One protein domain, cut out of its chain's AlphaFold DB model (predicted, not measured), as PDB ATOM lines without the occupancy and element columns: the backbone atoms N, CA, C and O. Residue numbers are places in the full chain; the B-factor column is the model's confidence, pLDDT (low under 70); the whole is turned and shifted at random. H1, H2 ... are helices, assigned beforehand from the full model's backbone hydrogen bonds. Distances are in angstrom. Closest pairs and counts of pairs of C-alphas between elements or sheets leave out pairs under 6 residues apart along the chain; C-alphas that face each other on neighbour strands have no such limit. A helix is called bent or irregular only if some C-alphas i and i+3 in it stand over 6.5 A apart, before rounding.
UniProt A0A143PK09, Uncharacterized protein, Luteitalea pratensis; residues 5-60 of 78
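What this domain is: This is residues 5 to 60 of the 78 residues of an uncharacterized protein of Luteitalea pratensis (UniProt A0A143PK09). Three short helices are strung along an open, arched chain: H1 at one end, H2 at the bend that follows it, and H3 at the far end, beyond a long stretch with no named element. No helix touches another, and there is no packed core. The printed part has 56 residues with three named helices, in the order H1, H2, H3, and no named strand; the class is all helix. The whole is extended, with a radius of gyration of the C-alphas of 19.3 A, and its flat outline spans 51 by 32 by 17 A.

Where its parts are: H1, residues 12 to 21, begins with C-alpha 12 at (-82.534, -56.267, 6.633) and is 14.9 A long. H2, residues 25 to 35, is the longest helix by residues and measures 15.2 A. H3, residues 49 to 58, is 14.2 A long and ends with C-alpha 58 at (-101.533, -94.495, -10.524).

How they stand to each other: H1 and H2 are apart, with a tight link of 3 residues between them. H2 and H3 are apart, with a long link of 13 residues, 36 to 48. H1 and H3 are apart too. H1 is irregular, but only just: C-alphas 14 and 17 are 6.9 A apart. H3 is irregular, with C-alphas 51 and 54 7.4 A apart. In H2 every O i to N i+4 pair is within hydrogen-bond range. H1 has 2 of 6 such pairs within range, beside 3 of 7 O i to N i+3 pairs, and H3 has 4 of 6.

The domain as a whole: The two C-alphas farthest apart are those of Asp 10 and Ala 54, at 51.1 A. Residues 5 to 44 and 46 to 52 stand free. The printed part has no cut. Its mean pLDDT is 89.8, and residue 5 is under 70.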
ATOM      1  N   ASN A   5     -72.286 -60.405   2.077       69.94
ATOM      2  CA  ASN A   5     -72.118 -61.250   0.886       69.94
ATOM      3  C   ASN A   5     -73.385 -61.342   0.023       69.94
ATOM      4  O   ASN A   5     -73.309 -61.771  -1.125       69.94
ATOM      5  N   LEU A   6     -74.541 -60.963   0.574       79.62
ATOM      6  CA  LEU A   6     -75.834 -60.997  -0.113       79.62
ATOM      7  C   LEU A   6     -76.257 -59.615  -0.635       79.62
ATOM      8  O   LEU A   6     -77.307 -59.501  -1.259       79.62
ATOM      9  N   GLY A   7     -75.457 -58.569  -0.379       81.88
ATOM     10  CA  GLY A   7     -75.779 -57.194  -0.773       81.88
ATOM     11  C   GLY A   7     -76.997 -56.607  -0.051       81.88
ATOM     12  O   GLY A   7     -77.608 -55.668  -0.554       81.88
ATOM     13  N   TYR A   8     -77.382 -57.166   1.101       85.56
ATOM     14  CA  TYR A   8     -78.507 -56.667   1.888       85.56
ATOM     15  C   TYR A   8     -78.098 -55.491   2.772       85.56
ATOM     16  O   TYR A   8     -76.951 -55.399   3.208       85.56
ATOM     17  N   ALA A   9     -79.061 -54.611   3.054       86.06
ATOM     18  CA  ALA A   9     -78.893 -53.550   4.037       86.06
ATOM     19  C   ALA A   9     -78.591 -54.136   5.427       86.06
ATOM     20  O   ALA A   9     -79.063 -55.226   5.770       86.06
ATOM     21  N   ASP A  10     -77.835 -53.396   6.238       84.75
ATOM     22  CA  ASP A  10     -77.374 -53.844   7.560       84.75
ATOM     23  C   ASP A  10     -78.526 -54.209   8.513       84.75
ATOM     24  O   ASP A  10     -78.369 -55.055   9.394       84.75
ATOM     25  N   ASP A  11     -79.702 -53.610   8.318       85.75
ATOM     26  CA  ASP A  11     -80.902 -53.807   9.128       85.75
ATOM     27  C   ASP A  11     -81.924 -54.781   8.518       85.75
ATOM     28  O   ASP A  11     -82.976 -55.019   9.117       85.75
ATOM     29  N   TYR A  12     -81.612 -55.405   7.377       84.94
ATOM     30  CA  TYR A  12     -82.534 -56.267   6.633       84.94
ATOM     31  C   TYR A  12     -83.219 -57.313   7.524       84.94
ATOM     32  O   TYR A  12     -84.445 -57.376   7.590       84.94
ATOM     33  N   PHE A  13     -82.449 -58.107   8.279       84.00
ATOM     34  CA  PHE A  13     -83.023 -59.147   9.143       84.00
ATOM     35  C   PHE A  13     -83.752 -58.586  10.368       84.00
ATOM     36  O   PHE A  13     -84.681 -59.229  10.859       84.00
ATOM     37  N   ALA A  14     -83.364 -57.399  10.844       86.31
ATOM     38  CA  ALA A  14     -84.055 -56.733  11.945       86.31
ATOM     39  C   ALA A  14     -85.462 -56.284  11.520       86.31
ATOM     40  O   ALA A  14     -86.402 -56.382  12.308       86.31
ATOM     41  N   GLN A  15     -85.622 -55.856  10.267       89.88
ATOM     42  CA  GLN A  15     -86.907 -55.410   9.734       89.88
ATOM     43  C   GLN A  15     -87.746 -56.544   9.126       89.88
ATOM     44  O   GLN A  15     -88.970 -56.470   9.168       89.88
ATOM     45  N   TYR A  16     -87.125 -57.609   8.608       89.19
ATOM     46  CA  TYR A  16     -87.790 -58.659   7.819       89.19
ATOM     47  C   TYR A  16     -88.895 -59.425   8.562       89.19
ATOM     48  O   TYR A  16     -89.911 -59.789   7.970       89.19
ATOM     49  N   ALA A  17     -88.739 -59.669   9.866       89.19
ATOM     50  CA  ALA A  17     -89.713 -60.455  10.627       89.19
ATOM     51  C   ALA A  17     -91.088 -59.769  10.741       89.19
ATOM     52  O   ALA A  17     -92.111 -60.451  10.812       89.19
ATOM     53  N   THR A  18     -91.118 -58.436  10.765       92.56
ATOM     54  CA  THR A  18     -92.343 -57.639  10.927       92.56
ATOM     55  C   THR A  18     -93.333 -57.826   9.770       92.56
ATOM     56  O   THR A  18     -94.454 -58.255  10.044       92.56
ATOM     57  N   PRO A  19     -92.972 -57.586   8.491       90.94
ATOM     58  CA  PRO A  19     -93.895 -57.778   7.375       90.94
ATOM     59  C   PRO A  19     -94.304 -59.242   7.197       90.94
ATOM     60  O   PRO A  19     -95.459 -59.502   6.884       90.94
ATOM     61  N   VAL A  20     -93.413 -60.209   7.458       91.88
ATOM     62  CA  VAL A  20     -93.754 -61.642   7.369       91.88
ATOM     63  C   VAL A  20     -94.843 -62.021   8.373       91.88
ATOM     64  O   VAL A  20     -95.763 -62.760   8.036       91.88
ATOM     65  N   ARG A  21     -94.775 -61.502   9.605       92.62
ATOM     66  CA  ARG A  21     -95.804 -61.740  10.633       92.62
ATOM     67  C   ARG A  21     -97.112 -60.997  10.368       92.62
ATOM     68  O   ARG A  21     -98.134 -61.392  10.911       92.62
ATOM     69  N   ALA A  22     -97.068 -59.928   9.578       95.56
ATOM     70  CA  ALA A  22     -98.234 -59.137   9.207       95.56
ATOM     71  C   ALA A  22     -98.969 -59.676   7.965       95.56
ATOM     72  O   ALA A  22     -99.960 -59.077   7.557       95.56
ATOM     73  N   LEU A  23     -98.494 -60.771   7.351       95.94
ATOM     74  CA  LEU A  23     -99.174 -61.401   6.219       95.94
ATOM     75  C   LEU A  23    -100.581 -61.859   6.619       95.94
ATOM     76  O   LEU A  23    -100.757 -62.559   7.616       95.94
ATOM     77  N   ASP A  24    -101.561 -61.501   5.797       96.38
ATOM     78  CA  ASP A  24    -102.961 -61.882   5.954       96.38
ATOM     79  C   ASP A  24    -103.442 -62.770   4.793       96.38
ATOM     80  O   ASP A  24    -102.725 -63.043   3.823       96.38
ATOM     81  N   GLU A  25    -104.683 -63.245   4.892       96.88
ATOM     82  CA  GLU A  25    -105.282 -64.119   3.882       96.88
ATOM     83  C   GLU A  25    -105.340 -63.467   2.495       96.88
ATOM     84  O   GLU A  25    -105.136 -64.147   1.487       96.88
ATOM     85  N   ALA A  26    -105.579 -62.154   2.423       96.56
ATOM     86  CA  ALA A  26    -105.680 -61.435   1.158       96.56
ATOM     87  C   ALA A  26    -104.321 -61.361   0.447       96.56
ATOM     88  O   ALA A  26    -104.233 -61.642  -0.754       96.56
ATOM     89  N   ALA A  27    -103.253 -61.052   1.186       94.50
ATOM     90  CA  ALA A  27    -101.887 -61.041   0.679       94.50
ATOM     91  C   ALA A  27    -101.453 -62.438   0.202       94.50
ATOM     92  O   ALA A  27    -100.896 -62.577  -0.891       94.50
ATOM     93  N   LEU A  28    -101.769 -63.486   0.969       94.50
ATOM     94  CA  LEU A  28    -101.476 -64.874   0.593       94.50
ATOM     95  C   LEU A  28    -102.276 -65.316  -0.646       94.50
ATOM     96  O   LEU A  28    -101.732 -65.963  -1.547       94.50
ATOM     97  N   ALA A  29    -103.549 -64.932  -0.747       95.06
ATOM     98  CA  ALA A  29    -104.386 -65.215  -1.909       95.06
ATOM     99  C   ALA A  29    -103.874 -64.507  -3.177       95.06
ATOM    100  O   ALA A  29    -103.864 -65.101  -4.256       95.06
ATOM    101  N   ALA A  30    -103.402 -63.264  -3.064       95.00
ATOM    102  CA  ALA A  30    -102.793 -62.551  -4.184       95.00
ATOM    103  C   ALA A  30    -101.481 -63.219  -4.633       95.00
ATOM    104  O   ALA A  30    -101.310 -63.506  -5.820       95.00
ATOM    105  N   ALA A  31    -100.593 -63.542  -3.687       94.06
ATOM    106  CA  ALA A  31     -99.315 -64.190  -3.977       94.06
ATOM    107  C   ALA A  31     -99.495 -65.587  -4.595       94.06
ATOM    108  O   ALA A  31     -98.843 -65.916  -5.586       94.06
ATOM    109  N   SER A  32    -100.415 -66.404  -4.071       92.94
ATOM    110  CA  SER A  32    -100.690 -67.738  -4.627       92.94
ATOM    111  C   SER A  32    -101.133 -67.672  -6.091       92.94
ATOM    112  O   SER A  32    -100.624 -68.424  -6.916       92.94
ATOM    113  N   ARG A  33    -101.990 -66.711  -6.456       91.38
ATOM    114  CA  ARG A  33    -102.395 -66.485  -7.855       91.38
ATOM    115  C   ARG A  33    -101.257 -66.021  -8.752       91.38
ATOM    116  O   ARG A  33    -101.375 -66.157  -9.968       91.38
ATOM    117  N   GLN A  34    -100.198 -65.442  -8.198       92.31
ATOM    118  CA  GLN A  34     -99.040 -64.992  -8.962       92.31
ATOM    119  C   GLN A  34     -98.021 -66.119  -9.164       92.31
ATOM    120  O   GLN A  34     -97.545 -66.299 -10.285       92.31
ATOM    121  N   TYR A  35     -97.724 -66.879  -8.107       91.44
ATOM    122  CA  TYR A  35     -96.574 -67.787  -8.067       91.44
ATOM    123  C   TYR A  35     -96.930 -69.275  -8.093       91.44
ATOM    124  O   TYR A  35     -96.109 -70.085  -8.512       91.44
ATOM    125  N   ILE A  36     -98.134 -69.666  -7.669       90.75
ATOM    126  CA  ILE A  36     -98.551 -71.070  -7.685       90.75
ATOM    127  C   ILE A  36     -99.265 -71.339  -9.008       90.75
ATOM    128  O   ILE A  36    -100.395 -70.902  -9.239       90.75
ATOM    129  N   ARG A  37     -98.590 -72.081  -9.887       89.44
ATOM    130  CA  ARG A  37     -99.109 -72.550 -11.177       89.44
ATOM    131  C   ARG A  37     -99.216 -74.076 -11.137       89.44
ATOM    132  O   ARG A  37     -98.255 -74.746 -11.495       89.44
ATOM    133  N   PRO A  38    -100.353 -74.656 -10.700       84.50
ATOM    134  CA  PRO A  38    -100.474 -76.106 -10.497       84.50
ATOM    135  C   PRO A  38    -100.147 -76.949 -11.734       84.50
ATOM    136  O   PRO A  38     -99.648 -78.066 -11.614       84.50
ATOM    137  N   ASN A  39    -100.394 -76.388 -12.918       84.38
ATOM    138  CA  ASN A  39    -100.163 -77.045 -14.202       84.38
ATOM    139  C   ASN A  39     -98.713 -76.899 -14.707       84.38
ATOM    140  O   ASN A  39     -98.376 -77.477 -15.733       84.38
ATOM    141  N   GLU A  40     -97.860 -76.156 -13.997       87.62
ATOM    142  CA  GLU A  40     -96.456 -75.881 -14.349       87.62
ATOM    143  C   GLU A  40     -95.503 -76.385 -13.245       87.62
ATOM    144  O   GLU A  40     -94.441 -75.817 -12.999       87.62
ATOM    145  N   ILE A  41     -95.893 -77.450 -12.534       86.81
ATOM    146  CA  ILE A  41     -95.089 -78.040 -11.456       86.81
ATOM    147  C   ILE A  41     -94.290 -79.227 -11.988       86.81
ATOM    148  O   ILE A  41     -94.861 -80.248 -12.376       86.81
ATOM    149  N   ILE A  42     -92.965 -79.133 -11.887       88.75
ATOM    150  CA  ILE A  42     -92.059 -80.272 -12.055       88.75
ATOM    151  C   ILE A  42     -91.992 -81.037 -10.732       88.75
ATOM    152  O   ILE A  42     -91.748 -80.453  -9.676       88.75
ATOM    153  N   ARG A  43     -92.205 -82.354 -10.781       88.00
ATOM    154  CA  ARG A  43     -92.140 -83.238  -9.610       88.00
ATOM    155  C   ARG A  43     -90.991 -84.212  -9.790       88.00
ATOM    156  O   ARG A  43     -91.018 -85.030 -10.702       88.00
ATOM    157  N   LEU A  44     -90.002 -84.118  -8.908       90.62
ATOM    158  CA  LEU A  44     -88.883 -85.047  -8.837       90.62
ATOM    159  C   LEU A  44     -89.097 -85.975  -7.644       90.62
ATOM    160  O   LEU A  44     -89.193 -85.512  -6.508       90.62
ATOM    161  N   VAL A  45     -89.173 -87.276  -7.905       90.69
ATOM    162  CA  VAL A  45     -89.247 -88.303  -6.864       90.69
ATOM    163  C   VAL A  45     -87.916 -89.039  -6.832       90.69
ATOM    164  O   VAL A  45     -87.441 -89.494  -7.869       90.69
ATOM    165  N   VAL A  46     -87.313 -89.145  -5.646       89.81
ATOM    166  CA  VAL A  46     -86.023 -89.814  -5.436       89.81
ATOM    167  C   VAL A  46     -86.244 -91.038  -4.556       89.81
ATOM    168  O   VAL A  46     -86.781 -90.922  -3.457       89.81
ATOM    169  N   GLY A  47     -85.838 -92.211  -5.040       88.19
ATOM    170  CA  GLY A  47     -85.989 -93.476  -4.329       88.19
ATOM    171  C   GLY A  47     -85.672 -94.674  -5.219       88.19
ATOM    172  O   GLY A  47     -85.186 -94.517  -6.338       88.19
ATOM    173  N   ASP A  48     -85.966 -95.873  -4.719       90.50
ATOM    174  CA  ASP A  48     -85.927 -97.087  -5.532       90.50
ATOM    175  C   ASP A  48     -87.066 -97.060  -6.560       90.50
ATOM    176  O   ASP A  48     -88.247 -97.078  -6.204       90.50
ATOM    177  N   LEU A  49     -86.692 -97.032  -7.841       88.12
ATOM    178  CA  LEU A  49     -87.618 -96.982  -8.968       88.12
ATOM    179  C   LEU A  49     -88.640 -98.126  -8.922       88.12
ATOM    180  O   LEU A  49     -89.827 -97.881  -9.150       88.12
ATOM    181  N   ALA A  50     -88.208 -99.344  -8.572       90.38
ATOM    182  CA  ALA A  50     -89.084-100.515  -8.516       90.38
ATOM    183  C   ALA A  50     -90.186-100.362  -7.459       90.38
ATOM    184  O   ALA A  50     -91.290-100.878  -7.625       90.38
ATOM    185  N   SER A  51     -89.895 -99.614  -6.395       92.06
ATOM    186  CA  SER A  51     -90.816 -99.379  -5.288       92.06
ATOM    187  C   SER A  51     -91.809 -98.241  -5.562       92.06
ATOM    188  O   SER A  51     -92.946 -98.299  -5.097       92.06
ATOM    189  N   VAL A  52     -91.413 -97.195  -6.302       91.69
ATOM    190  CA  VAL A  52     -92.208 -95.952  -6.417       91.69
ATOM    191  C   VAL A  52     -92.970 -95.801  -7.733       91.69
ATOM    192  O   VAL A  52     -93.988 -95.112  -7.770       91.69
ATOM    193  N   GLU A  53     -92.509 -96.423  -8.821       89.44
ATOM    194  CA  GLU A  53     -93.017 -96.121 -10.163       89.44
ATOM    195  C   GLU A  53     -94.506 -96.445 -10.336       89.44
ATOM    196  O   GLU A  53     -95.244 -95.634 -10.898       89.44
ATOM    197  N   ALA A  54     -94.958 -97.596  -9.827       91.81
ATOM    198  CA  ALA A  54     -96.359 -98.002  -9.928       91.81
ATOM    199  C   ALA A  54     -97.287 -96.976  -9.257       91.81
ATOM    200  O   ALA A  54     -98.217 -96.475  -9.886       91.81
ATOM    201  N   GLY A  55     -96.961 -96.570  -8.024       91.62
ATOM    202  CA  GLY A  55     -97.735 -95.567  -7.293       91.62
ATOM    203  C   GLY A  55     -97.748 -94.202  -7.984       91.62
ATOM    204  O   GLY A  55     -98.779 -93.539  -8.012       91.62
ATOM    205  N   ILE A  56     -96.638 -93.783  -8.602       91.69
ATOM    206  CA  ILE A  56     -96.582 -92.517  -9.352       91.69
ATOM    207  C   ILE A  56     -97.466 -92.577 -10.604       91.69
ATOM    208  O   ILE A  56     -98.176 -91.613 -10.902       91.69
ATOM    209  N   ARG A  57     -97.451 -93.698 -11.336       91.19
ATOM    210  CA  ARG A  57     -98.297 -93.882 -12.527       91.19
ATOM    211  C   ARG A  57     -99.785 -93.891 -12.166       91.19
ATOM    212  O   ARG A  57    -100.575 -93.276 -12.885       91.19
ATOM    213  N   ASP A  58    -100.151 -94.476 -11.027       94.00
ATOM    214  CA  ASP A  58    -101.533 -94.495 -10.524       94.00
ATOM    215  C   ASP A  58    -102.080 -93.098 -10.195       94.00
ATOM    216  O   ASP A  58    -103.280 -92.850 -10.337       94.00
ATOM    217  N   LEU A  59    -101.207 -92.150  -9.832       90.69
ATOM    218  CA  LEU A  59    -101.584 -90.752  -9.592       90.69
ATOM    219  C   LEU A  59    -101.937 -89.989 -10.879       90.69
ATOM    220  O   LEU A  59    -102.490 -88.892 -10.798       90.69
ATOM    221  N   LYS A  60    -101.645 -90.552 -12.062       88.50
ATOM    222  CA  LYS A  60    -101.979 -89.976 -13.381       88.50
ATOM    223  C   LYS A  60    -101.481 -88.538 -13.554       88.50
ATOM    224  O   LYS A  60    -102.156 -87.689 -14.131       88.50
TER     225      LYS A  60